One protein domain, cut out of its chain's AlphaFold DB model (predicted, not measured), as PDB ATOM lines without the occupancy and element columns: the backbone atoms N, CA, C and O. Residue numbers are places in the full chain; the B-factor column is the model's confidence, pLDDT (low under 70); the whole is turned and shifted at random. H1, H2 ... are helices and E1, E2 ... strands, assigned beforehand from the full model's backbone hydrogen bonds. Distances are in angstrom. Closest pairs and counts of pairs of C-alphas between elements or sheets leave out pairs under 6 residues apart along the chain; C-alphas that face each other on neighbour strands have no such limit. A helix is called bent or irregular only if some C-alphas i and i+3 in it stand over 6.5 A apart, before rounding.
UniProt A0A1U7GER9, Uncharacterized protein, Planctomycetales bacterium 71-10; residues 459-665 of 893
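Overview. This is residues 459 to 665 of the 893 residues of an uncharacterized protein of Planctomycetales bacterium 71-10 (UniProt A0A1U7GER9). A six-stranded antiparallel sheet, curled like part of a barrel and folded so that its two ends partly face each other, makes one end of the domain; H1, H2 and H3, crossing one another, make the other end. H4 runs across E5 and E4 and reaches on to H2 and H3, and long loops wind round both ends. The 207 printed residues run H1 E1 E2 E3 E4 E5 E6 H2 H3 H4, with the sheet order E3 E6 E1 E2 E5 E4. The class is mixed, helices and strands, with 101 residues, under half, in named elements. The whole is compact, with a radius of gyration of the C-alphas of 16.7 A and spans of 45 by 41 by 34 A.

Along the chain. The strands are E1, residues 483 to 492, 27.6 A; E2, 495 to 502, 19.4 A; E3, 515 to 517; E4, 527 to 531; E5, 534 to 537; and E6, 548 to 554, 19.3 A. E1 bends by 55 degrees at residue 486 and E2 by 68 degrees at residue 498. The helices are H1, residues 459 to 476, 26.1 A; H2, 578 to 596, 26.3 A; H3, 608 to 618, 15.2 A; and H4, 634 to 649, 22.8 A. H1 begins at C-alpha 459 (157.847, 179.373, 174.208), and H4 ends at C-alpha 649 (153.293, 165.408, 178.957).

Arrangement. The strongly twisted sheet is a folded sheet, bent back on itself: E3 E6 E1 face E5 E4, with E2 as the hinge. Within hydrogen-bond range are N 517 and O 552 at 3.0 A for E3 and E6, N 485 and O 551 at 2.9 A for E6 and E1, N 490 and O 499 at 3.0 A for the hairpin E1 and E2, N 500 and O 535 at 2.9 A for E2 and E5, and N 536 and O 529 at 2.8 A for the hairpin E4 and E5. H4 is on the sheet at a height of 9.8 A, over E5 and, only just, E4, on which 3 of its C-alphas fall; it runs across the strands, at 85 degrees to E5 on the local plane. H2 only grazes the sheet with residues 586 to 594. H4 touches H2 with residues 641 to 648 alone, at a steep tilt of 47 degrees, opposite ways; the closest C-alphas, of Ala 591 and Val 645, are 5.8 A apart. H1 touches H2 with residues 466 to 473 alone, at a steep tilt of 66 degrees, opposite ways; the closest C-alphas, of Ala 470 and Tyr 589, are 4.5 A apart. H3 touches H2, about perpendicular at 79 degrees, with Ala 596 and Val 612 closest, their C-alphas 6.2 A apart. H1 and H4 are apart. In H1, H2, H3 and H4 every O i to N i+4 pair is within hydrogen-bond range.

Size, cuts and confidence. The C-alphas of Thr 494 and Asp 574, the two farthest apart, are 48.4 A apart. The printed part has no cut. The links E2 to E3, E6 to H2, H2 to H3 and H3 to H4 are long. Residues 574 to 579, of which 578 and 579 belong to H2, stand free. The mean pLDDT of the printed part is 91.7; residues 599 to 603 and residue 625 are under 70.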
ATOM      1  N   VAL A 459     156.571 179.998 173.821       96.31
ATOM      2  CA  VAL A 459     157.847 179.373 174.208       96.31
ATOM      3  C   VAL A 459     158.292 179.867 175.585       96.31
ATOM      4  O   VAL A 459     158.631 179.054 176.447       96.31
ATOM      5  N   THR A 460     158.229 181.178 175.851       96.56
ATOM      6  CA  THR A 460     158.586 181.723 177.172       96.56
ATOM      7  C   THR A 460     157.670 181.203 178.284       96.56
ATOM      8  O   THR A 460     158.170 180.802 179.334       96.56
ATOM      9  N   ALA A 461     156.346 181.179 178.089       97.75
ATOM     10  CA  ALA A 461     155.414 180.727 179.126       97.75
ATOM     11  C   ALA A 461     155.585 179.237 179.461       97.75
ATOM     12  O   ALA A 461     155.626 178.890 180.644       97.75
ATOM     13  N   ILE A 462     155.737 178.388 178.437       98.12
ATOM     14  CA  ILE A 462     156.014 176.957 178.605       98.12
ATOM     15  C   ILE A 462     157.351 176.791 179.335       98.12
ATOM     16  O   ILE A 462     157.385 176.209 180.416       98.12
ATOM     17  N   THR A 463     158.433 177.403 178.840       98.12
ATOM     18  CA  THR A 463     159.765 177.310 179.469       98.12
ATOM     19  C   THR A 463     159.738 177.721 180.945       98.12
ATOM     20  O   THR A 463     160.300 177.031 181.795       98.12
ATOM     21  N   ASN A 464     159.039 178.809 181.283       98.44
ATOM     22  CA  ASN A 464     158.894 179.250 182.669       98.44
ATOM     23  C   ASN A 464     158.215 178.191 183.540       98.44
ATOM     24  O   ASN A 464     158.678 177.945 184.654       98.44
ATOM     25  N   LEU A 465     157.146 177.550 183.061       98.56
ATOM     26  CA  LEU A 465     156.430 176.528 183.825       98.56
ATOM     27  C   LEU A 465     157.294 175.287 184.088       98.56
ATOM     28  O   LEU A 465     157.360 174.831 185.230       98.56
ATOM     29  N   TRP A 466     158.004 174.788 183.075       98.56
ATOM     30  CA  TRP A 466     158.916 173.645 183.217       98.56
ATOM     31  C   TRP A 466     159.984 173.906 184.289       98.56
ATOM     32  O   TRP A 466     160.127 173.138 185.244       98.56
ATOM     33  N   TYR A 467     160.656 175.059 184.217       98.62
ATOM     34  CA  TYR A 467     161.645 175.441 185.226       98.62
ATOM     35  C   TYR A 467     161.039 175.736 186.606       98.62
ATOM     36  O   TYR A 467     161.737 175.601 187.611       98.62
ATOM     37  N   SER A 468     159.749 176.082 186.689       98.62
ATOM     38  CA  SER A 468     159.048 176.244 187.975       98.62
ATOM     39  C   SER A 468     158.954 174.918 188.722       98.62
ATOM     40  O   SER A 468     159.218 174.864 189.923       98.62
ATOM     41  N   TRP A 469     158.630 173.836 188.011       98.69
ATOM     42  CA  TRP A 469     158.591 172.488 188.580       98.69
ATOM     43  C   TRP A 469     159.969 171.979 188.977       98.69
ATOM     44  O   TRP A 469     160.137 171.493 190.098       98.69
ATOM     45  N   ALA A 470     160.969 172.160 188.110       98.38
ATOM     46  CA  ALA A 470     162.347 171.799 188.431       98.38
ATOM     47  C   ALA A 470     162.838 172.532 189.694       98.38
ATOM     48  O   ALA A 470     163.400 171.917 190.604       98.38
ATOM     49  N   GLN A 471     162.563 173.836 189.802       98.06
ATOM     50  CA  GLN A 471     162.935 174.631 190.970       98.06
ATOM     51  C   GLN A 471     162.157 174.226 192.231       98.06
ATOM     52  O   GLN A 471     162.746 174.162 193.311       98.06
ATOM     53  N   TYR A 472     160.860 173.920 192.116       98.38
ATOM     54  CA  TYR A 472     160.058 173.402 193.228       98.38
ATOM     55  C   TYR A 472     160.671 172.118 193.805       98.38
ATOM     56  O   TYR A 472     160.846 172.013 195.022       98.38
ATOM     57  N   HIS A 473     161.067 171.175 192.942       98.38
ATOM     58  CA  HIS A 473     161.685 169.917 193.359       98.38
ATOM     59  C   HIS A 473     163.022 170.137 194.088       98.38
ATOM     60  O   HIS A 473     163.208 169.646 195.206       98.38
ATOM     61  N   VAL A 474     163.919 170.946 193.509       98.00
ATOM     62  CA  VAL A 474     165.224 171.288 194.107       98.00
ATOM     63  C   VAL A 474     165.058 171.971 195.468       98.00
ATOM     64  O   VAL A 474     165.726 171.605 196.436       98.00
ATOM     65  N   ASN A 475     164.151 172.946 195.571       97.19
ATOM     66  CA  ASN A 475     163.934 173.699 196.807       97.19
ATOM     67  C   ASN A 475     163.390 172.813 197.932       97.19
ATOM     68  O   ASN A 475     163.825 172.941 199.079       97.19
ATOM     69  N   ARG A 476     162.473 171.894 197.615       95.75
ATOM     70  CA  ARG A 476     161.892 170.965 198.594       95.75
ATOM     71  C   ARG A 476     162.943 170.035 199.204       95.75
ATOM     72  O   ARG A 476     162.863 169.728 200.391       95.75
ATOM     73  N   LEU A 477     163.943 169.633 198.421       96.06
ATOM     74  CA  LEU A 477     165.023 168.735 198.843       96.06
ATOM     75  C   LEU A 477     166.313 169.467 199.254       96.06
ATOM     76  O   LEU A 477     167.335 168.829 199.505       96.06
ATOM     77  N   ALA A 478     166.286 170.797 199.393       94.56
ATOM     78  CA  ALA A 478     167.473 171.593 199.713       94.56
ATOM     79  C   ALA A 478     168.171 171.167 201.022       94.56
ATOM     80  O   ALA A 478     169.398 171.303 201.131       94.56
ATOM     81  N   GLY A 479     167.390 170.653 201.981       92.69
ATOM     82  CA  GLY A 479     167.836 170.159 203.285       92.69
ATOM     83  C   GLY A 479     168.128 168.656 203.362       92.69
ATOM     84  O   GLY A 479     168.406 168.174 204.456       92.69
ATOM     85  N   TYR A 480     168.058 167.910 202.253       94.38
ATOM     86  CA  TYR A 480     168.398 166.485 202.245       94.38
ATOM     87  C   TYR A 480     169.869 166.286 202.642       94.38
ATOM     88  O   TYR A 480     170.777 166.850 202.023       94.38
ATOM     89  N   ALA A 481     170.096 165.494 203.690       90.62
ATOM     90  CA  ALA A 481     171.426 165.085 204.117       90.62
ATOM     91  C   ALA A 481     171.837 163.853 203.306       90.62
ATOM     92  O   ALA A 481     171.112 162.864 203.289       90.62
ATOM     93  N   GLY A 482     172.981 163.932 202.622       90.44
ATOM     94  CA  GLY A 482     173.459 162.842 201.775       90.44
ATOM     95  C   GLY A 482     173.616 161.526 202.537       90.44
ATOM     96  O   GLY A 482     174.039 161.513 203.694       90.44
ATOM     97  N   GLU A 483     173.310 160.422 201.866       93.81
ATOM     98  CA  GLU A 483     173.390 159.067 202.411       93.81
ATOM     99  C   GLU A 483     174.273 158.202 201.505       93.81
ATOM    100  O   GLU A 483     174.368 158.439 200.304       93.81
ATOM    101  N   SER A 484     174.967 157.212 202.067       96.38
ATOM    102  CA  SER A 484     175.774 156.264 201.295       96.38
ATOM    103  C   SER A 484     175.381 154.839 201.637       96.38
ATOM    104  O   SER A 484     175.350 154.469 202.808       96.38
ATOM    105  N   ILE A 485     175.084 154.040 200.615       96.81
ATOM    106  CA  ILE A 485     174.554 152.684 200.769       96.81
ATOM    107  C   ILE A 485     175.338 151.748 199.857       96.81
ATOM    108  O   ILE A 485     175.644 152.077 198.711       96.81
ATOM    109  N   GLN A 486     175.670 150.560 200.356       97.94
ATOM    110  CA  GLN A 486     176.221 149.511 199.506       97.94
ATOM    111  C   GLN A 486     175.151 149.043 198.510       97.94
ATOM    112  O   GLN A 486     174.029 148.730 198.898       97.94
ATOM    113  N   GLY A 487     175.496 148.970 197.231       97.75
ATOM    114  CA  GLY A 487     174.614 148.499 196.170       97.75
ATOM    115  C   GLY A 487     175.306 147.489 195.263       97.75
ATOM    116  O   GLY A 487     176.537 147.427 195.197       97.75
ATOM    117  N   THR A 488     174.503 146.697 194.561       98.31
ATOM    118  CA  THR A 488     174.956 145.746 193.545       98.31
ATOM    119  C   THR A 488     174.441 146.172 192.174       98.31
ATOM    120  O   THR A 488     173.231 146.203 191.966       98.31
ATOM    121  N   LEU A 489     175.358 146.498 191.263       97.75
ATOM    122  CA  LEU A 489     175.087 146.815 189.861       97.75
ATOM    123  C   LEU A 489     174.785 145.533 189.078       97.75
ATOM    124  O   LEU A 489     175.511 144.537 189.193       97.75
ATOM    125  N   THR A 490     173.738 145.563 188.262       96.31
ATOM    126  CA  THR A 490     173.391 144.461 187.357       96.31
ATOM    127  C   THR A 490     174.129 144.601 186.022       96.31
ATOM    128  O   THR A 490     174.396 145.711 185.560       96.31
ATOM    129  N   PHE A 491     174.444 143.470 185.387       93.94
ATOM    130  CA  PHE A 491     175.121 143.391 184.090       93.94
ATOM    131  C   PHE A 491     174.332 142.493 183.133       93.94
ATOM    132  O   PHE A 491     173.770 141.481 183.562       93.94
ATOM    133  N   ASN A 492     174.333 142.831 181.843       89.81
ATOM    134  CA  ASN A 492     173.892 141.950 180.763       89.81
ATOM    135  C   ASN A 492     175.120 141.497 179.961       89.81
ATOM    136  O   ASN A 492     175.696 142.260 179.185       89.81
ATOM    137  N   GLY A 493     175.565 140.262 180.204       89.62
ATOM    138  CA  GLY A 493     176.872 139.810 179.736       89.62
ATOM    139  C   GLY A 493     177.983 140.642 180.379       89.62
ATOM    140  O   GLY A 493     178.118 140.652 181.602       89.62
ATOM    141  N   THR A 494     178.769 141.334 179.556       89.06
ATOM    142  CA  THR A 494     179.833 142.252 179.996       89.06
ATOM    143  C   THR A 494     179.365 143.694 180.154       89.06
ATOM    144  O   THR A 494     180.094 144.488 180.737       89.06
ATOM    145  N   TYR A 495     178.182 144.041 179.643       91.44
ATOM    146  CA  TYR A 495     177.693 145.415 179.665       91.44
ATOM    147  C   TYR A 495     177.041 145.738 181.001       91.44
ATOM    148  O   TYR A 495     176.166 144.997 181.471       91.44
ATOM    149  N   ALA A 496     177.438 146.856 181.600       92.81
ATOM    150  CA  ALA A 496     176.732 147.400 182.746       92.81
ATOM    151  C   ALA A 496     175.285 147.742 182.353       92.81
ATOM    152  O   ALA A 496     174.993 148.221 181.253       92.81
ATOM    153  N   SER A 497     174.352 147.474 183.262       93.19
ATOM    154  CA  SER A 497     172.993 148.015 183.177       93.19
ATOM    155  C   SER A 497     172.897 149.319 183.962       93.19
ATOM    156  O   SER A 497     173.826 149.692 184.671       93.19
ATOM    157  N   ASN A 498     171.753 149.990 183.895       94.25
ATOM    158  CA  ASN A 498     171.456 151.109 184.779       94.25
ATOM    159  C   ASN A 498     170.793 150.677 186.102       94.25
ATOM    160  O   ASN A 498     170.359 151.535 186.859       94.25
ATOM    161  N   GLU A 499     170.686 149.379 186.401       96.69
ATOM    162  CA  GLU A 499     169.977 148.865 187.578       96.69
ATOM    163  C   GLU A 499     170.924 148.596 188.759       96.69
ATOM    164  O   GLU A 499     171.903 147.855 188.634       96.69
ATOM    165  N   VAL A 500     170.590 149.139 189.935       97.94
ATOM    166  CA  VAL A 500     171.332 148.937 191.188       97.94
ATOM    167  C   VAL A 500     170.398 148.447 192.293       97.94
ATOM    168  O   VAL A 500     169.476 149.149 192.709       97.94
ATOM    169  N   ALA A 501     170.676 147.260 192.834       97.94
ATOM    170  CA  ALA A 501     169.998 146.726 194.013       97.94
ATOM    171  C   ALA A 501     170.705 147.188 195.298       97.94
ATOM    172  O   ALA A 501     171.870 146.853 195.525       97.94
ATOM    173  N   LEU A 502     170.013 147.939 196.155       97.62
ATOM    174  CA  LEU A 502     170.545 148.448 197.420       97.62
ATOM    175  C   LEU A 502     170.535 147.362 198.506       97.62
ATOM    176  O   LEU A 502     169.558 146.630 198.667       97.62
ATOM    177  N   ALA A 503     171.617 147.281 199.285       96.44
ATOM    178  CA  ALA A 503     171.775 146.298 200.361       96.44
ATOM    179  C   ALA A 503     170.847 146.556 201.562       96.44
ATOM    180  O   ALA A 503     170.540 145.637 202.322       96.44
ATOM    181  N   SER A 504     170.386 147.795 201.732       93.94
ATOM    182  CA  SER A 504     169.426 148.195 202.758       93.94
ATOM    183  C   SER A 504     168.494 149.281 202.235       93.94
ATOM    184  O   SER A 504     168.815 149.995 201.285       93.94
ATOM    185  N   THR A 505     167.337 149.418 202.877       91.12
ATOM    186  CA  THR A 505     166.431 150.537 202.611       91.12
ATOM    187  C   THR A 505     167.076 151.841 203.110       91.12
ATOM    188  O   THR A 505     167.593 151.842 204.230       91.12
ATOM    189  N   PRO A 506     167.060 152.923 202.310       91.00
ATOM    190  CA  PRO A 506     167.551 154.237 202.721       91.00
ATOM    191  C   PRO A 506     166.878 154.749 203.999       91.00
ATOM    192  O   PRO A 506     165.675 154.553 204.194       91.00
ATOM    193  N   THR A 507     167.637 155.425 204.860       90.81
ATOM    194  CA  THR A 507     167.106 156.047 206.087       90.81
ATOM    195  C   THR A 507     166.225 157.252 205.779       90.81
ATOM    196  O   THR A 507     165.231 157.479 206.472       90.81
ATOM    197  N   THR A 508     166.554 157.991 204.718       89.25
ATOM    198  CA  THR A 508     165.686 159.021 204.142       89.25
ATOM    199  C   THR A 508     165.179 158.534 202.785       89.25
ATOM    200  O   THR A 508     166.005 158.128 201.967       89.25
ATOM    201  N   PRO A 509     163.860 158.568 202.511       92.00
ATOM    202  CA  PRO A 509     163.324 158.132 201.225       92.00
ATOM    203  C   PRO A 509     164.035 158.811 200.050       92.00
ATOM    204  O   PRO A 509     164.161 160.035 200.018       92.00
ATOM    205  N   LEU A 510     164.508 157.999 199.102       95.62
ATOM    206  CA  LEU A 510     165.066 158.484 197.844       95.62
ATOM    207  C   LEU A 510     163.940 158.914 196.905       95.62
ATOM    208  O   LEU A 510     162.840 158.360 196.943       95.62
ATOM    209  N   GLU A 511     164.246 159.863 196.030       96.06
ATOM    210  CA  GLU A 511     163.323 160.374 195.023       96.06
ATOM    211  C   GLU A 511     164.011 160.495 193.659       96.06
ATOM    212  O   GLU A 511     165.241 160.557 193.579       96.06
ATOM    213  N   LEU A 512     163.209 160.527 192.590       97.44
ATOM    214  CA  LEU A 512     163.695 160.800 191.236       97.44
ATOM    215  C   LEU A 512     164.462 162.130 191.209       97.44
ATOM    216  O   LEU A 512     164.119 163.048 191.954       97.44
ATOM    217  N   GLY A 513     165.505 162.234 190.385       96.88
ATOM    218  CA  GLY A 513     166.307 163.457 190.279       96.88
ATOM    219  C   GLY A 513     167.395 163.641 191.339       96.88
ATOM    220  O   GLY A 513     168.260 164.508 191.180       96.88
ATOM    221  N   MET A 514     167.412 162.841 192.410       97.94
ATOM    222  CA  MET A 514     168.529 162.845 193.362       97.94
ATOM    223  C   MET A 514     169.820 162.389 192.676       97.94
ATOM    224  O   MET A 514     169.812 161.442 191.891       97.94
ATOM    225  N   THR A 515     170.941 163.051 192.968       97.31
ATOM    226  CA  THR A 515     172.232 162.748 192.333       97.31
ATOM    227  C   THR A 515     172.807 161.444 192.864       97.31
ATOM    228  O   THR A 515     172.776 161.215 194.076       97.31
ATOM    229  N   VAL A 516     173.417 160.649 191.992       97.56
ATOM    230  CA  VAL A 516     174.092 159.397 192.343       97.56
ATOM    231  C   VAL A 516     175.564 159.488 191.964       97.56
ATOM    232  O   VAL A 516     175.908 159.861 190.846       97.56
ATOM    233  N   SER A 517     176.444 159.106 192.886       97.19
ATOM    234  CA  SER A 517     177.875 158.944 192.607       97.19
ATOM    235  C   SER A 517     178.398 157.613 193.135       97.19
ATOM    236  O   SER A 517     177.911 157.100 194.143       97.19
ATOM    237  N   GLY A 518     179.403 157.072 192.458       96.31
ATOM    238  CA  GLY A 518     180.075 155.813 192.771       96.31
ATOM    239  C   GLY A 518     181.241 155.600 191.804       96.31
ATOM    240  O   GLY A 518     181.421 156.384 190.870       96.31
ATOM    241  N   SER A 519     182.044 154.555 192.005       96.19
ATOM    242  CA  SER A 519     183.120 154.241 191.058       96.19
ATOM    243  C   SER A 519     182.526 153.813 189.711       96.19
ATOM    244  O   SER A 519     181.626 152.973 189.663       96.19
ATOM    245  N   GLY A 520     183.001 154.411 188.616       93.94
ATOM    246  CA  GLY A 520     182.489 154.161 187.262       93.94
ATOM    247  C   GLY A 520     181.071 154.683 186.996       93.94
ATOM    248  O   GLY A 520     180.493 154.340 185.972       93.94
ATOM    249  N   VAL A 521     180.481 155.482 187.896       94.31
ATOM    250  CA  VAL A 521     179.201 156.167 187.645       94.31
ATOM    251  C   VAL A 521     179.492 157.532 187.005       94.31
ATOM    252  O   VAL A 521     180.203 158.329 187.626       94.31
ATOM    253  N   PRO A 522     178.959 157.835 185.807       92.31
ATOM    254  CA  PRO A 522     179.168 159.116 185.141       92.31
ATOM    255  C   PRO A 522     178.754 160.322 185.990       92.31
ATOM    256  O   PRO A 522     177.782 160.280 186.753       92.31
ATOM    257  N   ALA A 523     179.472 161.435 185.834       90.25
ATOM    258  CA  ALA A 523     179.112 162.686 186.490       90.25
ATOM    259  C   ALA A 523     177.738 163.183 186.009       90.25
ATOM    260  O   ALA A 523     177.405 163.094 184.830       90.25
ATOM    261  N   GLY A 524     176.941 163.724 186.933       90.00
ATOM    262  CA  GLY A 524     175.581 164.180 186.635       90.00
ATOM    263  C   GLY A 524     174.526 163.070 186.596       90.00
ATOM    264  O   GLY A 524     173.373 163.372 186.319       90.00
ATOM    265  N   THR A 525     174.882 161.817 186.906       95.19
ATOM    266  CA  THR A 525     173.902 160.728 187.043       95.19
ATOM    267  C   THR A 525     172.902 161.028 188.164       95.19
ATOM    268  O   THR A 525     173.270 161.457 189.262       95.19
ATOM    269  N   THR A 526     171.633 160.757 187.893       97.12
ATOM    270  CA  THR A 526     170.488 160.910 188.795       97.12
ATOM    271  C   THR A 526     169.722 159.593 188.934       97.12
ATOM    272  O   THR A 526     169.981 158.616 188.222       97.12
ATOM    273  N   ILE A 527     168.802 159.542 189.897       97.94
ATOM    274  CA  ILE A 527     167.845 158.444 190.036       97.94
ATOM    275  C   ILE A 527     166.707 158.639 189.027       97.94
ATOM    276  O   ILE A 527     165.896 159.550 189.179       97.94
ATOM    277  N   LEU A 528     166.606 157.722 188.069       96.62
ATOM    278  CA  LEU A 528     165.576 157.701 187.031       96.62
ATOM    279  C   LEU A 528     164.291 157.004 187.483       96.62
ATOM    280  O   LEU A 528     163.184 157.400 187.125       96.62
ATOM    281  N   LYS A 529     164.424 155.924 188.256       94.94
ATOM    282  CA  LYS A 529     163.290 155.110 188.711       94.94
ATOM    283  C   LYS A 529     163.628 154.389 190.006       94.94
ATOM    284  O   LYS A 529     164.776 154.021 190.242       94.94
ATOM    285  N   ILE A 530     162.610 154.147 190.829       93.56
ATOM    286  CA  ILE A 530     162.732 153.439 192.107       93.56
ATOM    287  C   ILE A 530     161.693 152.317 192.155       93.56
ATOM    288  O   ILE A 530     160.500 152.548 191.978       93.56
ATOM    289  N   VAL A 531     162.144 151.090 192.416       90.06
ATOM    290  CA  VAL A 531     161.294 149.910 192.612       90.06
ATOM    291  C   VAL A 531     161.745 149.196 193.883       90.06
ATOM    292  O   VAL A 531     162.689 148.409 193.875       90.06
ATOM    293  N   LYS A 532     161.048 149.445 194.998       88.50
ATOM    294  CA  LYS A 532     161.435 148.944 196.333       88.50
ATOM    295  C   LYS A 532     162.870 149.386 196.684       88.50
ATOM    296  O   LYS A 532     163.126 150.580 196.736       88.50
ATOM    297  N   ASN A 533     163.788 148.440 196.909       91.75
ATOM    298  CA  ASN A 533     165.206 148.706 197.175       91.75
ATOM    299  C   ASN A 533     166.069 148.681 195.900       91.75
ATOM    300  O   ASN A 533     167.290 148.640 195.998       91.75
ATOM    301  N   THR A 534     165.466 148.677 194.714       96.06
ATOM    302  CA  THR A 534     166.183 148.787 193.443       96.06
ATOM    303  C   THR A 534     166.013 150.194 192.892       96.06
ATOM    304  O   THR A 534     164.895 150.707 192.837       96.06
ATOM    305  N   ILE A 535     167.112 150.805 192.465       97.50
ATOM    306  CA  ILE A 535     167.109 152.077 191.743       97.50
ATOM    307  C   ILE A 535     167.592 151.861 190.312       97.50
ATOM    308  O   ILE A 535     168.370 150.946 190.040       97.50
ATOM    309  N   TYR A 536     167.149 152.733 189.419       96.94
ATOM    310  CA  TYR A 536     167.627 152.818 188.049       96.94
ATOM    311  C   TYR A 536     168.296 154.170 187.849       96.94
ATOM    312  O   TYR A 536     167.769 155.194 188.287       96.94
ATOM    313  N   LEU A 537     169.464 154.161 187.226       96.50
ATOM    314  CA  LEU A 537     170.282 155.336 186.965       96.50
ATOM    315  C   LEU A 537     169.880 155.979 185.634       96.50
ATOM    316  O   LEU A 537     169.502 155.277 184.693       96.50
ATOM    317  N   SER A 538     169.997 157.303 185.544       94.62
ATOM    318  CA  SER A 538     169.752 158.056 184.303       94.62
ATOM    319  C   SER A 538     170.865 157.953 183.264       94.62
ATOM    320  O   SER A 538     170.706 158.412 182.137       94.62
ATOM    321  N   GLN A 539     171.985 157.330 183.629       92.88
ATOM    322  CA  GLN A 539     173.101 157.026 182.741       92.88
ATOM    323  C   GLN A 539     173.615 155.617 183.038       92.88
ATOM    324  O   GLN A 539     173.503 155.127 184.167       92.88
ATOM    325  N   ILE A 540     174.188 154.960 182.031       92.00
ATOM    326  CA  ILE A 540     174.768 153.622 182.183       92.00
ATOM    327  C   ILE A 540     176.192 153.759 182.752       92.00
ATOM    328  O   ILE A 540     177.023 154.424 182.128       92.00
ATOM    329  N   PRO A 541     176.510 153.129 183.902       93.38
ATOM    330  CA  PRO A 541     177.873 153.070 184.425       93.38
ATOM    331  C   PRO A 541     178.886 152.485 183.434       93.38
ATOM    332  O   PRO A 541     178.537 151.822 182.457       93.38
ATOM    333  N   ASP A 542     180.169 152.715 183.676       91.62
ATOM    334  CA  ASP A 542     181.240 152.081 182.907       91.62
ATOM    335  C   ASP A 542     181.178 150.555 183.049       91.62
ATOM    336  O   ASP A 542     180.917 150.030 184.130       91.62
ATOM    337  N   ASP A 543     181.491 149.821 181.979       91.75
ATOM    338  CA  ASP A 543     181.490 148.347 182.008       91.75
ATOM    339  C   ASP A 543     182.558 147.780 182.971       91.75
ATOM    340  O   ASP A 543     182.492 146.625 183.388       91.75
ATOM    341  N   SER A 544     183.530 148.609 183.375       93.06
ATOM    342  CA  SER A 544     184.521 148.304 184.413       93.06
ATOM    343  C   SER A 544     184.084 148.681 185.834       93.06
ATOM    344  O   SER A 544     184.872 148.518 186.770       93.06
ATOM    345  N   ALA A 545     182.878 149.228 186.022       94.38
ATOM    346  CA  ALA A 545     182.377 149.599 187.339       94.38
ATOM    347  C   ALA A 545     182.318 148.361 188.260       94.38
ATOM    348  O   ALA A 545     181.900 147.280 187.831       94.38
ATOM    349  N   PRO A 546     182.721 148.469 189.541       96.50
ATOM    350  CA  PRO A 546     182.656 147.336 190.453       96.50
ATOM    351  C   PRO A 546     181.216 146.851 190.643       96.50
ATOM    352  O   PRO A 546     180.320 147.634 190.963       96.50
ATOM    353  N   LYS A 547     181.005 145.532 190.529       96.44
ATOM    354  CA  LYS A 547     179.679 144.919 190.702       96.44
ATOM    355  C   LYS A 547     179.040 145.262 192.045       96.44
ATOM    356  O   LYS A 547     177.847 145.525 192.094       96.44
ATOM    357  N   THR A 548     179.819 145.271 193.121       97.62
ATOM    358  CA  THR A 548     179.361 145.711 194.440       97.62
ATOM    359  C   THR A 548     180.210 146.887 194.884       97.62
ATOM    360  O   THR A 548     181.432 146.773 194.966       97.62
ATOM    361  N   GLN A 549     179.561 148.005 195.192       97.75
ATOM    362  CA  GLN A 549     180.226 149.226 195.635       97.75
ATOM    363  C   GLN A 549     179.313 150.080 196.511       97.75
ATOM    364  O   GLN A 549     178.130 149.786 196.666       97.75
ATOM    365  N   VAL A 550     179.875 151.130 197.103       97.75
ATOM    366  CA  VAL A 550     179.100 152.146 197.816       97.75
ATOM    367  C   VAL A 550     178.615 153.185 196.810       97.75
ATOM    368  O   VAL A 550     179.415 153.729 196.052       97.75
ATOM    369  N   TYR A 551     177.313 153.452 196.830       98.06
ATOM    370  CA  TYR A 551     176.681 154.544 196.103       98.06
ATOM    371  C   TYR A 551     176.339 155.654 197.087       98.06
ATOM    372  O   TYR A 551     175.760 155.388 198.142       98.06
ATOM    373  N   THR A 552     176.695 156.887 196.744       97.69
ATOM    374  CA  THR A 552     176.356 158.081 197.521       97.69
ATOM    375  C   THR A 552     175.233 158.836 196.827       97.69
ATOM    376  O   THR A 552     175.338 159.156 195.641       97.69
ATOM    377  N   PHE A 553     174.183 159.132 197.588       97.56
ATOM    378  CA  PHE A 553     173.004 159.872 197.163       97.56
ATOM    379  C   PHE A 553     173.073 161.302 197.678       97.56
ATOM    380  O   PHE A 553     173.342 161.548 198.857       97.56
ATOM    381  N   GLY A 554     172.829 162.250 196.783       96.62
ATOM    382  CA  GLY A 554     172.813 163.675 197.080       96.62
ATOM    383  C   GLY A 554     171.516 164.330 196.632       96.62
ATOM    384  O   GLY A 554     170.732 163.769 195.866       96.62
ATOM    385  N   LYS A 555     171.296 165.553 197.111       96.31
ATOM    386  CA  LYS A 555     170.152 166.355 196.682       96.31
ATOM    387  C   LYS A 555     170.236 166.707 195.186       96.31
ATOM    388  O   LYS A 555     171.349 166.887 194.678       96.31
ATOM    389  N   PRO A 556     169.088 166.886 194.510       97.19
ATOM    390  CA  PRO A 556     169.043 167.410 193.147       97.19
ATOM    391  C   PRO A 556     169.772 168.757 193.034       97.19
ATOM    392  O   PRO A 556     169.791 169.547 193.985       97.19
ATOM    393  N   GLN A 557     170.373 169.028 191.876       95.81
ATOM    394  CA  GLN A 557     171.108 170.266 191.614       95.81
ATOM    395  C   GLN A 557     170.250 171.242 190.798       95.81
ATOM    396  O   GLN A 557     169.498 170.811 189.931       95.81
ATOM    397  N   PRO A 558     170.352 172.563 191.018       95.56
ATOM    398  CA  PRO A 558     169.672 173.527 190.160       95.56
ATOM    399  C   PRO A 558     170.068 173.349 188.687       95.56
ATOM    400  O   PRO A 558     171.251 173.401 188.349       95.56
ATOM    401  N   LEU A 559     169.077 173.189 187.806       95.19
ATOM    402  CA  LEU A 559     169.307 173.187 186.364       95.19
ATOM    403  C   LEU A 559     169.671 174.599 185.893       95.19
ATOM    404  O   LEU A 559     169.055 175.587 186.302       95.19
ATOM    405  N   ARG A 560     170.660 174.699 185.000       93.56
ATOM    406  CA  ARG A 560     171.032 175.964 184.355       93.56
ATOM    407  C   ARG A 560     169.848 176.506 183.542       93.56
ATOM    408  O   ARG A 560     169.174 175.743 182.858       93.56
ATOM    409  N   TYR A 561     169.638 177.821 183.572       94.06
ATOM    410  CA  TYR A 561     168.727 178.541 182.676       94.06
ATOM    411  C   TYR A 561     169.248 179.948 182.389       94.06
ATOM    412  O   TYR A 561     170.147 180.422 183.088       94.06
ATOM    413  N   ASP A 562     168.673 180.619 181.389       91.88
ATOM    414  CA  ASP A 562     169.014 181.997 181.033       91.88
ATOM    415  C   ASP A 562     168.047 182.991 181.701       91.88
ATOM    416  O   ASP A 562     166.894 183.100 181.273       91.88
ATOM    417  N   PRO A 563     168.474 183.779 182.709       92.81
ATOM    418  CA  PRO A 563     167.571 184.686 183.426       92.81
ATOM    419  C   PRO A 563     166.972 185.798 182.554       92.81
ATOM    420  O   PRO A 563     165.959 186.388 182.916       92.81
ATOM    421  N   ALA A 564     167.589 186.092 181.403       88.62
ATOM    422  CA  ALA A 564     167.074 187.056 180.432       88.62
ATOM    423  C   ALA A 564     165.820 186.557 179.687       88.62
ATOM    424  O   ALA A 564     165.046 187.376 179.197       88.62
ATOM    425  N   TYR A 565     165.620 185.236 179.606       89.94
ATOM    426  CA  TYR A 565     164.535 184.607 178.841       89.94
ATOM    427  C   TYR A 565     163.609 183.742 179.701       89.94
ATOM    428  O   TYR A 565     162.509 183.406 179.267       89.94
ATOM    429  N   THR A 566     164.038 183.376 180.910       95.44
ATOM    430  CA  THR A 566     163.310 182.463 181.791       95.44
ATOM    431  C   THR A 566     163.135 183.066 183.176       95.44
ATOM    432  O   THR A 566     164.093 183.439 183.849       95.44
ATOM    433  N   THR A 567     161.884 183.150 183.610       96.81
ATOM    434  CA  THR A 567     161.468 183.614 184.934       96.81
ATOM    435  C   THR A 567     160.483 182.596 185.509       96.81
ATOM    436  O   THR A 567     159.286 182.678 185.226       96.81
ATOM    437  N   PRO A 568     160.970 181.608 186.278       97.25
ATOM    438  CA  PRO A 568     160.114 180.585 186.866       97.25
ATOM    439  C   PRO A 568     159.085 181.176 187.838       97.25
ATOM    440  O   PRO A 568     159.356 182.138 188.561       97.25
ATOM    441  N   TYR A 569     157.900 180.576 187.884       96.38
ATOM    442  CA  TYR A 569     156.865 180.861 188.868       96.38
ATOM    443  C   TYR A 569     157.213 180.223 190.219       96.38
ATOM    444  O   TYR A 569     157.688 179.090 190.298       96.38
ATOM    445  N   ALA A 570     156.885 180.917 191.307       95.31
ATOM    446  CA  ALA A 570     156.910 180.331 192.642       95.31
ATOM    447  C   ALA A 570     155.627 179.514 192.872       95.31
ATOM    448  O   ALA A 570     154.627 180.054 193.341       95.31
ATOM    449  N   ILE A 571     155.645 178.231 192.506       96.44
ATOM    450  CA  ILE A 571     154.502 177.323 192.683       96.44
ATOM    451  C   ILE A 571     154.439 176.744 194.106       96.44
ATOM    452  O   ILE A 571     155.460 176.478 194.740       96.44
ATOM    453  N   SER A 572     153.224 176.553 194.615       97.06
ATOM    454  CA  SER A 572     152.941 176.038 195.962       97.06
ATOM    455  C   SER A 572     151.560 175.389 196.042       97.06
ATOM    456  O   SER A 572     150.627 175.828 195.361       97.06
ATOM    457  N   PHE A 573     151.431 174.386 196.914       98.00
ATOM    458  CA  PHE A 573     150.227 173.574 197.097       98.00
ATOM    459  C   PHE A 573     149.839 173.461 198.574       98.00
ATOM    460  O   PHE A 573     150.682 173.629 199.455       98.00
ATOM    461  N   ASP A 574     148.563 173.184 198.842       97.88
ATOM    462  CA  ASP A 574     148.099 172.763 200.164       97.88
ATOM    463  C   ASP A 574     148.549 171.330 200.511       97.88
ATOM    464  O   ASP A 574     149.041 170.581 199.662       97.88
ATOM    465  N   ASP A 575     148.373 170.936 201.775       97.31
ATOM    466  CA  ASP A 575     148.839 169.638 202.281       97.31
ATOM    467  C   ASP A 575     148.193 168.433 201.576       97.31
ATOM    468  O   ASP A 575     148.798 167.364 201.513       97.31
ATOM    469  N   ALA A 576     146.976 168.582 201.043       96.69
ATOM    470  CA  ALA A 576     146.257 167.490 200.393       96.69
ATOM    471  C   ALA A 576     146.743 167.259 198.956       96.69
ATOM    472  O   ALA A 576     146.838 166.112 198.518       96.69
ATOM    473  N   ALA A 577     147.060 168.332 198.226       95.88
ATOM    474  CA  ALA A 577     147.569 168.263 196.857       95.88
ATOM    475  C   ALA A 577     149.086 168.013 196.792       95.88
ATOM    476  O   ALA A 577     149.583 167.467 195.801       95.88
ATOM    477  N   ARG A 578     149.821 168.376 197.851       96.56
ATOM    478  CA  ARG A 578     151.286 168.306 197.907       96.56
ATOM    479  C   ARG A 578     151.883 166.938 197.536       96.56
ATOM    480  O   ARG A 578     152.819 166.948 196.746       96.56
ATOM    481  N   PRO A 579     151.379 165.774 197.991       96.50
ATOM    482  CA  PRO A 579     151.990 164.491 197.631       96.50
ATOM    483  C   PRO A 579     152.048 164.235 196.117       96.50
ATOM    484  O   PRO A 579     153.064 163.773 195.609       96.50
ATOM    485  N   ASN A 580     150.985 164.576 195.378       96.06
ATOM    486  CA  ASN A 580     150.983 164.431 193.921       96.06
ATOM    487  C   ASN A 580     151.876 165.482 193.246       96.06
ATOM    488  O   ASN A 580     152.562 165.166 192.278       96.06
ATOM    489  N   ALA A 581     151.888 166.716 193.761       97.88
ATOM    490  CA  ALA A 581     152.776 167.766 193.265       97.88
ATOM    491  C   ALA A 581     154.258 167.398 193.442       97.88
ATOM    492  O   ALA A 581     155.047 167.617 192.531       97.88
ATOM    493  N   ASP A 582     154.628 166.793 194.572       98.06
ATOM    494  CA  ASP A 582     155.998 166.366 194.865       98.06
ATOM    495  C   ASP A 582     156.465 165.278 193.878       98.06
ATOM    496  O   ASP A 582     157.554 165.398 193.310       98.06
ATOM    497  N   LEU A 583     155.615 164.276 193.606       97.81
ATOM    498  CA  LEU A 583     155.885 163.224 192.616       97.81
ATOM    499  C   LEU A 583     155.990 163.784 191.192       97.81
ATOM    500  O   LEU A 583     156.911 163.433 190.455       97.81
ATOM    501  N   PHE A 584     155.072 164.674 190.808       98.50
ATOM    502  CA  PHE A 584     155.089 165.298 189.485       98.50
ATOM    503  C   PHE A 584     156.340 166.158 189.287       98.50
ATOM    504  O   PHE A 584     157.019 166.035 188.273       98.50
ATOM    505  N   ALA A 585     156.704 166.969 190.283       98.69
ATOM    506  CA  ALA A 585     157.902 167.798 190.239       98.69
ATOM    507  C   ALA A 585     159.184 166.969 190.073       98.69
ATOM    508  O   ALA A 585     160.085 167.385 189.349       98.69
ATOM    509  N   ALA A 586     159.260 165.808 190.735       98.62
ATOM    510  CA  ALA A 586     160.387 164.889 190.605       98.62
ATOM    511  C   ALA A 586     160.503 164.324 189.182       98.62
ATOM    512  O   ALA A 586     161.594 164.318 188.622       98.62
ATOM    513  N   ALA A 587     159.381 163.931 188.571       98.38
ATOM    514  CA  ALA A 587     159.354 163.450 187.190       98.38
ATOM    515  C   ALA A 587     159.745 164.546 186.180       98.38
ATOM    516  O   ALA A 587     160.545 164.293 185.281       98.38
ATOM    517  N   VAL A 588     159.243 165.780 186.351       98.56
ATOM    518  CA  VAL A 588     159.605 166.914 185.477       98.56
ATOM    519  C   VAL A 588     161.084 167.255 185.601       98.56
ATOM    520  O   VAL A 588     161.765 167.412 184.590       98.56
ATOM    521  N   TYR A 589     161.591 167.349 186.833       98.62
ATOM    522  CA  TYR A 589     163.009 167.592 187.071       98.62
ATOM    523  C   TYR A 589     163.864 166.498 186.431       98.62
ATOM    524  O   TYR A 589     164.827 166.825 185.747       98.62
ATOM    525  N   GLU A 590     163.518 165.224 186.635       98.00
ATOM    526  CA  GLU A 590     164.298 164.098 186.118       98.00
ATOM    527  C   GLU A 590     164.343 164.107 184.589       98.00
ATOM    528  O   GLU A 590     165.432 164.062 184.027       98.00
ATOM    529  N   ALA A 591     163.203 164.279 183.912       95.94
ATOM    530  CA  ALA A 591     163.159 164.396 182.453       95.94
ATOM    531  C   ALA A 591     164.092 165.503 181.930       95.94
ATOM    532  O   ALA A 591     164.874 165.280 181.008       95.94
ATOM    533  N   MET A 592     164.052 166.687 182.552       96.38
ATOM    534  CA  MET A 592     164.930 167.797 182.175       96.38
ATOM    535  C   MET A 592     166.401 167.534 182.519       96.38
ATOM    536  O   MET A 592     167.282 167.925 181.760       96.38
ATOM    537  N   ALA A 593     166.680 166.910 183.665       95.50
ATOM    538  CA  ALA A 593     168.034 166.630 184.123       95.50
ATOM    539  C   ALA A 593     168.730 165.628 183.202       95.50
ATOM    540  O   ALA A 593     169.862 165.889 182.800       95.50
ATOM    541  N   VAL A 594     168.047 164.541 182.824       92.56
ATOM    542  CA  VAL A 594     168.583 163.538 181.894       92.56
ATOM    543  C   VAL A 594     168.911 164.175 180.546       92.56
ATOM    544  O   VAL A 594     170.050 164.081 180.090       92.56
ATOM    545  N   GLU A 595     167.959 164.883 179.939       89.75
ATOM    546  CA  GLU A 595     168.147 165.503 178.620       89.75
ATOM    547  C   GLU A 595     169.234 166.591 178.635       89.75
ATOM    548  O   GLU A 595     169.991 166.739 177.675       89.75
ATOM    549  N   ALA A 596     169.401 167.292 179.760       90.38
ATOM    550  CA  ALA A 596     170.474 168.266 179.945       90.38
ATOM    551  C   ALA A 596     171.883 167.643 180.046       90.38
ATOM    552  O   ALA A 596     172.867 168.377 179.936       90.38
ATOM    553  N   THR A 597     172.011 166.326 180.267       85.38
ATOM    554  CA  THR A 597     173.321 165.641 180.311       85.38
ATOM    555  C   THR A 597     173.866 165.256 178.935       85.38
ATOM    556  O   THR A 597     175.042 164.900 178.831       85.38
ATOM    557  N   VAL A 598     173.056 165.352 177.876       80.12
ATOM    558  CA  VAL A 598     173.496 165.089 176.500       80.12
ATOM    559  C   VAL A 598     174.586 166.103 176.126       80.12
ATOM    560  O   VAL A 598     174.369 167.314 176.173       80.12
ATOM    561  N   ALA A 599     175.784 165.612 175.796       65.81
ATOM    562  CA  ALA A 599     176.972 166.435 175.579       65.81
ATOM    563  C   ALA A 599     177.646 166.132 174.220       65.81
ATOM    564  O   ALA A 599     178.140 165.020 174.029       65.81
ATOM    565  N   PRO A 600     177.746 167.119 173.303       65.62
ATOM    566  CA  PRO A 600     177.063 168.411 173.364       65.62
ATOM    567  C   PRO A 600     175.544 168.224 173.240       65.62
ATOM    568  O   PRO A 600     175.091 167.279 172.595       65.62
ATOM    569  N   LEU A 601     174.765 169.152 173.805       65.94
ATOM    570  CA  LEU A 601     173.348 169.250 173.453       65.94
ATOM    571  C   LEU A 601     173.242 169.395 171.925       65.94
ATOM    572  O   LEU A 601     174.113 170.048 171.327       65.94
ATOM    573  N   PRO A 602     172.205 168.832 171.281       69.81
ATOM    574  CA  PRO A 602     171.927 169.102 169.879       69.81
ATOM    575  C   PRO A 602     171.970 170.611 169.620       69.81
ATOM    576  O   PRO A 602     171.446 171.403 170.407       69.81
ATOM    577  N   GLY A 603     172.650 171.021 168.547       69.62
ATOM    578  CA  GLY A 603     172.830 172.438 168.240       69.62
ATOM    579  C   GLY A 603     171.478 173.146 168.161       69.62
ATOM    580  O   GLY A 603     170.666 172.821 167.302       69.62
ATOM    581  N   SER A 604     171.246 174.110 169.053       79.75
ATOM    582  CA  SER A 604     170.023 174.908 169.085       79.75
ATOM    583  C   SER A 604     170.360 176.388 168.986       79.75
ATOM    584  O   SER A 604     171.329 176.872 169.573       79.75
ATOM    585  N   VAL A 605     169.539 177.106 168.228       85.75
ATOM    586  CA  VAL A 605     169.577 178.568 168.144       85.75
ATOM    587  C   VAL A 605     168.749 179.224 169.246       85.75
ATOM    588  O   VAL A 605     168.824 180.437 169.406       85.75
ATOM    589  N   LEU A 606     167.984 178.451 170.020       90.44
ATOM    590  CA  LEU A 606     167.189 178.945 171.139       90.44
ATOM    591  C   LEU A 606     168.081 179.327 172.333       90.44
ATOM    592  O   LEU A 606     169.197 178.818 172.470       90.44
ATOM    593  N   PRO A 607     167.588 180.174 173.257       91.44
ATOM    594  CA  PRO A 607     168.151 180.253 174.604       91.44
ATOM    595  C   PRO A 607     168.291 178.854 175.220       91.44
ATOM    596  O   PRO A 607     167.420 178.008 175.013       91.44
ATOM    597  N   TYR A 608     169.350 178.614 175.997       91.94
ATOM    598  CA  TYR A 608     169.673 177.314 176.594       91.94
ATOM    599  C   TYR A 608     168.466 176.693 177.302       91.94
ATOM    600  O   TYR A 608     168.163 175.522 177.094       91.94
ATOM    601  N   SER A 609     167.738 177.478 178.102       93.69
ATOM    602  CA  SER A 609     166.565 176.977 178.827       93.69
ATOM    603  C   SER A 609     165.423 176.528 177.917       93.69
ATOM    604  O   SER A 609     164.824 175.482 178.160       93.69
ATOM    605  N   ALA A 610     165.136 177.282 176.857       94.12
ATOM    606  CA  ALA A 610     164.142 176.887 175.862       94.12
ATOM    607  C   ALA A 610     164.629 175.689 175.027       94.12
ATOM    608  O   ALA A 610     163.831 174.821 174.688       94.12
ATOM    609  N   GLY A 611     165.936 175.605 174.754       92.06
ATOM    610  CA  GLY A 611     166.569 174.473 174.078       92.06
ATOM    611  C   GLY A 611     166.416 173.159 174.847       92.06
ATOM    612  O   GLY A 611     166.017 172.163 174.254       92.06
ATOM    613  N   VAL A 612     166.636 173.161 176.169       92.69
ATOM    614  CA  VAL A 612     166.424 171.968 177.015       92.69
ATOM    615  C   VAL A 612     164.956 171.538 177.001       92.69
ATOM    616  O   VAL A 612     164.669 170.362 176.819       92.69
ATOM    617  N   VAL A 613     164.010 172.472 177.147       94.06
ATOM    618  CA  VAL A 613     162.572 172.141 177.114       94.06
ATOM    619  C   VAL A 613     162.153 171.602 175.744       94.06
ATOM    620  O   VAL A 613     161.460 170.589 175.680       94.06
ATOM    621  N   SER A 614     162.617 172.226 174.658       90.75
ATOM    622  CA  SER A 614     162.405 171.740 173.288       90.75
ATOM    623  C   SER A 614     162.909 170.307 173.123       90.75
ATOM    624  O   SER A 614     162.193 169.458 172.597       90.75
ATOM    625  N   GLN A 615     164.111 170.022 173.626       88.44
ATOM    626  CA  GLN A 615     164.702 168.691 173.568       88.44
ATOM    627  C   GLN A 615     163.878 167.660 174.339       88.44
ATOM    628  O   GLN A 615     163.654 166.579 173.813       88.44
ATOM    629  N   VAL A 616     163.366 167.992 175.529       90.69
ATOM    630  CA  VAL A 616     162.507 167.070 176.291       90.69
ATOM    631  C   VAL A 616     161.191 166.796 175.556       90.69
ATOM    632  O   VAL A 616     160.777 165.645 175.471       90.69
ATOM    633  N   ILE A 617     160.538 167.825 175.001       89.00
ATOM    634  CA  ILE A 617     159.274 167.671 174.255       89.00
ATOM    635  C   ILE A 617     159.464 166.770 173.026       89.00
ATOM    636  O   ILE A 617     158.620 165.919 172.744       89.00
ATOM    637  N   LYS A 618     160.588 166.936 172.324       82.81
ATOM    638  CA  LYS A 618     160.963 166.116 171.163       82.81
ATOM    639  C   LYS A 618     161.475 164.729 171.524       82.81
ATOM    640  O   LYS A 618     161.340 163.821 170.715       82.81
ATOM    641  N   PHE A 619     162.053 164.610 172.717       85.62
ATOM    642  CA  PHE A 619     162.827 163.489 173.233       85.62
ATOM    643  C   PHE A 619     164.063 163.136 172.397       85.62
ATOM    644  O   PHE A 619     163.975 162.729 171.237       85.62
ATOM    645  N   TRP A 620     165.247 163.225 173.001       82.88
ATOM    646  CA  TRP A 620     166.488 162.860 172.328       82.88
ATOM    647  C   TRP A 620     166.936 161.458 172.743       82.88
ATOM    648  O   TRP A 620     167.523 161.243 173.800       82.88
ATOM    649  N   ALA A 621     166.707 160.481 171.865       80.56
ATOM    650  CA  ALA A 621     166.974 159.075 172.172       80.56
ATOM    651  C   ALA A 621     168.468 158.728 172.354       80.56
ATOM    652  O   ALA A 621     168.783 157.718 172.983       80.56
ATOM    653  N   ASN A 622     169.402 159.541 171.844       80.50
ATOM    654  CA  ASN A 622     170.844 159.282 171.975       80.50
ATOM    655  C   ASN A 622     171.368 159.764 173.340       80.50
ATOM    656  O   ASN A 622     172.136 160.725 173.431       80.50
ATOM    657  N   LEU A 623     170.921 159.097 174.403       83.62
ATOM    658  CA  LEU A 623     171.322 159.363 175.784       83.62
ATOM    659  C   LEU A 623     172.761 158.883 176.073       83.62
ATOM    660  O   LEU A 623     173.262 157.993 175.379       83.62
ATOM    661  N   PRO A 624     173.441 159.404 177.114       74.38
ATOM    662  CA  PRO A 624     174.774 158.935 177.499       74.38
ATOM    663  C   PRO A 624     174.834 157.411 177.724       74.38
ATOM    664  O   PRO A 624     174.102 156.856 178.548       74.38
ATOM    665  N   GLY A 625     175.717 156.728 176.987       69.19
ATOM    666  CA  GLY A 625     175.843 155.265 176.971       69.19
ATOM    667  C   GLY A 625     175.123 154.566 175.809       69.19
ATOM    668  O   GLY A 625     175.334 153.366 175.618       69.19
ATOM    669  N   TYR A 626     174.317 155.292 175.020       71.31
ATOM    670  CA  TYR A 626     173.683 154.791 173.790       71.31
ATOM    671  C   TYR A 626     174.683 154.556 172.648       71.31
ATOM    672  O   TYR A 626     174.479 153.702 171.791       71.31
ATOM    673  N   ASP A 627     175.802 155.271 172.665       70.19
ATOM    674  CA  ASP A 627     176.898 155.198 171.697       70.19
ATOM    675  C   ASP A 627     177.738 153.907 171.788       70.19
ATOM    676  O   ASP A 627     178.532 153.610 170.890       70.19
ATOM    677  N   ARG A 628     177.555 153.100 172.841       76.81
ATOM    678  CA  ARG A 628     178.231 151.805 172.996       76.81
ATOM    679  C   ARG A 628     177.624 150.772 172.042       76.81
ATOM    680  O   ARG A 628     176.619 150.131 172.347       76.81
ATOM    681  N   VAL A 629     178.261 150.603 170.883       73.50
ATOM    682  CA  VAL A 629     177.839 149.673 169.821       73.50
ATOM    683  C   VAL A 629     177.532 148.279 170.381       73.50
ATOM    684  O   VAL A 629     178.384 147.635 170.987       73.50
ATOM    685  N   GLY A 630     176.310 147.798 170.140       75.31
ATOM    686  CA  GLY A 630     175.870 146.461 170.545       75.31
ATOM    687  C   GLY A 630     175.474 146.319 172.017       75.31
ATOM    688  O   GLY A 630     175.210 145.197 172.445       75.31
ATOM    689  N   ASN A 631     175.408 147.411 172.788       82.44
ATOM    690  CA  ASN A 631     174.969 147.370 174.179       82.44
ATOM    691  C   ASN A 631     173.440 147.140 174.287       82.44
ATOM    692  O   ASN A 631     172.660 148.041 173.968       82.44
ATOM    693  N   PRO A 632     172.975 145.987 174.809       85.38
ATOM    694  CA  PRO A 632     171.547 145.705 174.952       85.38
ATOM    695  C   PRO A 632     170.865 146.519 176.065       85.38
ATOM    696  O   PRO A 632     169.640 146.501 176.160       85.38
ATOM    697  N   THR A 633     171.617 147.210 176.932       85.19
ATOM    698  CA  THR A 633     171.057 148.002 178.042       85.19
ATOM    699  C   THR A 633     170.701 149.433 177.632       85.19
ATOM    700  O   THR A 633     169.833 150.044 178.255       85.19
ATOM    701  N   ALA A 634     171.285 149.946 176.544       84.69
ATOM    702  CA  ALA A 634     171.009 151.287 176.030       84.69
ATOM    703  C   ALA A 634     169.541 151.495 175.604       84.69
ATOM    704  O   ALA A 634     168.924 152.441 176.100       84.69
ATOM    705  N   PRO A 635     168.914 150.611 174.800       85.06
ATOM    706  CA  PRO A 635     167.495 150.752 174.462       85.06
ATOM    707  C   PRO A 635     166.569 150.718 175.687       85.06
ATOM    708  O   PRO A 635     165.537 151.384 175.697       85.06
ATOM    709  N   VAL A 636     166.948 149.981 176.740       86.00
ATOM    710  CA  VAL A 636     166.181 149.912 177.995       86.00
ATOM    711  C   VAL A 636     166.211 151.253 178.729       86.00
ATOM    712  O   VAL A 636     165.157 151.721 179.156       86.00
ATOM    713  N   LEU A 637     167.382 151.890 178.849       89.44
ATOM    714  CA  LEU A 637     167.498 153.231 179.437       89.44
ATOM    715  C   LEU A 637     166.648 154.242 178.656       89.44
ATOM    716  O   LEU A 637     165.850 154.960 179.255       89.44
ATOM    717  N   VAL A 638     166.774 154.257 177.327       87.69
ATOM    718  CA  VAL A 638     165.997 155.148 176.449       87.69
ATOM    719  C   VAL A 638     164.500 154.952 176.668       87.69
ATOM    720  O   VAL A 638     163.788 155.927 176.893       87.69
ATOM    721  N   GLY A 639     164.020 153.705 176.692       85.62
ATOM    722  CA  GLY A 639     162.616 153.400 176.970       85.62
ATOM    723  C   GLY A 639     162.147 153.918 178.334       85.62
ATOM    724  O   GLY A 639     161.062 154.485 178.432       85.62
ATOM    725  N   GLN A 640     162.976 153.798 179.373       89.56
ATOM    726  CA  GLN A 640     162.644 154.281 180.716       89.56
ATOM    727  C   GLN A 640     162.577 155.811 180.798       89.56
ATOM    728  O   GLN A 640     161.650 156.339 181.410       89.56
ATOM    729  N   VAL A 641     163.517 156.531 180.182       91.19
ATOM    730  CA  VAL A 641     163.502 158.007 180.154       91.19
ATOM    731  C   VAL A 641     162.318 158.508 179.340       91.19
ATOM    732  O   VAL A 641     161.577 159.377 179.802       91.19
ATOM    733  N   ARG A 642     162.075 157.892 178.180       89.25
ATOM    734  CA  ARG A 642     160.894 158.137 177.351       89.25
ATOM    735  C   ARG A 642     159.614 158.035 178.184       89.25
ATOM    736  O   ARG A 642     158.767 158.916 178.114       89.25
ATOM    737  N   ASP A 643     159.479 157.006 179.018       88.31
ATOM    738  CA  ASP A 643     158.284 156.802 179.844       88.31
ATOM    739  C   ASP A 643     158.077 157.902 180.908       88.31
ATOM    740  O   ASP A 643     156.933 158.277 181.197       88.31
ATOM    741  N   VAL A 644     159.155 158.480 181.449       93.19
ATOM    742  CA  VAL A 644     159.070 159.658 182.334       93.19
ATOM    743  C   VAL A 644     158.575 160.876 181.550       93.19
ATOM    744  O   VAL A 644     157.627 161.534 181.987       93.19
ATOM    745  N   VAL A 645     159.144 161.132 180.367       92.62
ATOM    746  CA  VAL A 645     158.730 162.232 179.474       92.62
ATOM    747  C   VAL A 645     157.249 162.108 179.088       92.62
ATOM    748  O   VAL A 645     156.492 163.067 179.236       92.62
ATOM    749  N   LYS A 646     156.791 160.913 178.693       88.12
ATOM    750  CA  LYS A 646     155.367 160.642 178.413       88.12
ATOM    751  C   LYS A 646     154.471 161.007 179.590       88.12
ATOM    752  O   LYS A 646     153.455 161.675 179.429       88.12
ATOM    753  N   SER A 647     154.844 160.558 180.788       90.81
ATOM    754  CA  SER A 647     154.039 160.774 181.993       90.81
ATOM    755  C   SER A 647     153.787 162.262 182.226       90.81
ATOM    756  O   SER A 647     152.638 162.681 182.387       90.81
ATOM    757  N   ILE A 648     154.840 163.076 182.153       95.50
ATOM    758  CA  ILE A 648     154.725 164.509 182.431       95.50
ATOM    759  C   ILE A 648     153.982 165.272 181.327       95.50
ATOM    760  O   ILE A 648     153.241 166.203 181.645       95.50
ATOM    761  N   LEU A 649     154.087 164.849 180.062       92.62
ATOM    762  CA  LEU A 649     153.293 165.408 178.957       92.62
ATOM    763  C   LEU A 649     151.797 165.059 179.087       92.62
ATOM    764  O   LEU A 649     150.939 165.886 178.771       92.62
ATOM    765  N   ARG A 650     151.466 163.906 179.685       90.31
ATOM    766  CA  ARG A 650     150.098 163.547 180.123       90.31
ATOM    767  C   ARG A 650     149.627 164.330 181.348       90.31
ATOM    768  O   ARG A 650     148.459 164.225 181.721       90.31
ATOM    769  N   GLY A 651     150.499 165.104 181.993       94.69
ATOM    770  CA  GLY A 651     150.203 165.824 183.231       94.69
ATOM    771  C   GLY A 651     150.131 164.930 184.474       94.69
ATOM    772  O   GLY A 651     149.494 165.307 185.459       94.69
ATOM    773  N   VAL A 652     150.767 163.752 184.443       94.19
ATOM    774  CA  VAL A 652     150.862 162.816 185.578       94.19
ATOM    775  C   VAL A 652     152.321 162.470 185.892       94.19
ATOM    776  O   VAL A 652     153.219 162.704 185.097       94.19
ATOM    777  N   HIS A 653     152.595 161.951 187.088       94.75
ATOM    778  CA  HIS A 653     153.971 161.631 187.492       94.75
ATOM    779  C   HIS A 653     154.456 160.280 186.941       94.75
ATOM    780  O   HIS A 653     155.642 160.117 186.687       94.75
ATOM    781  N   ASP A 654     153.540 159.322 186.772       90.19
ATOM    782  CA  ASP A 654     153.790 157.996 186.204       90.19
ATOM    783  C   ASP A 654     152.460 157.437 185.667       90.19
ATOM    784  O   ASP A 654     151.501 157.232 186.418       90.19
ATOM    785  N   TYR A 655     152.359 157.211 184.358       84.62
ATOM    786  CA  TYR A 655     151.124 156.688 183.763       84.62
ATOM    787  C   TYR A 655     150.880 155.198 184.067       84.62
ATOM    788  O   TYR A 655     149.756 154.720 183.891       84.62
ATOM    789  N   TYR A 656     151.886 154.450 184.535       78.62
ATOM    790  CA  TYR A 656     151.700 153.076 185.008       78.62
ATOM    791  C   TYR A 656     151.025 153.022 186.381       78.62
ATOM    792  O   TYR A 656     150.374 152.027 186.702       78.62
ATOM    793  N   THR A 657     151.155 154.077 187.191       82.12
ATOM    794  CA  THR A 657     150.483 154.186 188.496       82.12
ATOM    795  C   THR A 657     149.151 154.922 188.372       82.12
ATOM    796  O   THR A 657     148.149 154.491 188.949       82.12
ATOM    797  N   VAL A 658     149.098 155.987 187.566       81.81
ATOM    798  CA  VAL A 658     147.882 156.755 187.271       81.81
ATOM    799  C   VAL A 658     147.220 156.196 186.013       81.81
ATOM    800  O   VAL A 658     147.206 156.823 184.960       81.81
ATOM    801  N   THR A 659     146.667 154.989 186.126       73.38
ATOM    802  CA  THR A 659     146.062 154.266 184.988       73.38
ATOM    803  C   THR A 659     144.713 154.829 184.525       73.38
ATOM    804  O   THR A 659     144.276 154.536 183.414       73.38
ATOM    805  N   ASP A 660     144.050 155.648 185.349       73.62
ATOM    806  CA  ASP A 660     142.819 156.348 184.972       73.62
ATOM    807  C   ASP A 660     143.134 157.509 184.015       73.62
ATOM    808  O   ASP A 660     143.454 158.624 184.436       73.62
ATOM    809  N   GLN A 661     142.996 157.246 182.713       77.88
ATOM    810  CA  GLN A 661     143.243 158.221 181.645       77.88
ATOM    811  C   GLN A 661     142.332 159.459 181.721       77.88
ATOM    812  O   GLN A 661     142.640 160.486 181.118       77.88
ATOM    813  N   SER A 662     141.228 159.432 182.484       78.56
ATOM    814  CA  SER A 662     140.385 160.624 182.653       78.56
ATOM    815  C   SER A 662     141.098 161.753 183.408       78.56
ATOM    816  O   SER A 662     140.739 162.924 183.224       78.56
ATOM    817  N   LEU A 663     142.122 161.400 184.194       85.31
ATOM    818  CA  LEU A 663     142.997 162.311 184.932       85.31
ATOM    819  C   LEU A 663     144.142 162.869 184.076       85.31
ATOM    820  O   LEU A 663     144.825 163.790 184.521       85.31
ATOM    821  N   TRP A 664     144.356 162.330 182.874       88.69
ATOM    822  CA  TRP A 664     145.400 162.791 181.965       88.69
ATOM    823  C   TRP A 664     144.942 164.013 181.180       88.69
ATOM    824  O   TRP A 664     143.742 164.268 181.008       88.69
ATOM    825  N   TYR A 665     145.927 164.736 180.656       91.25
ATOM    826  CA  TYR A 665     145.755 165.924 179.832       91.25
ATOM    827  C   TYR A 665     144.908 166.969 180.570       91.25
ATOM    828  O   TYR A 665     143.765 167.247 180.190       91.25
TER     829      TYR A 665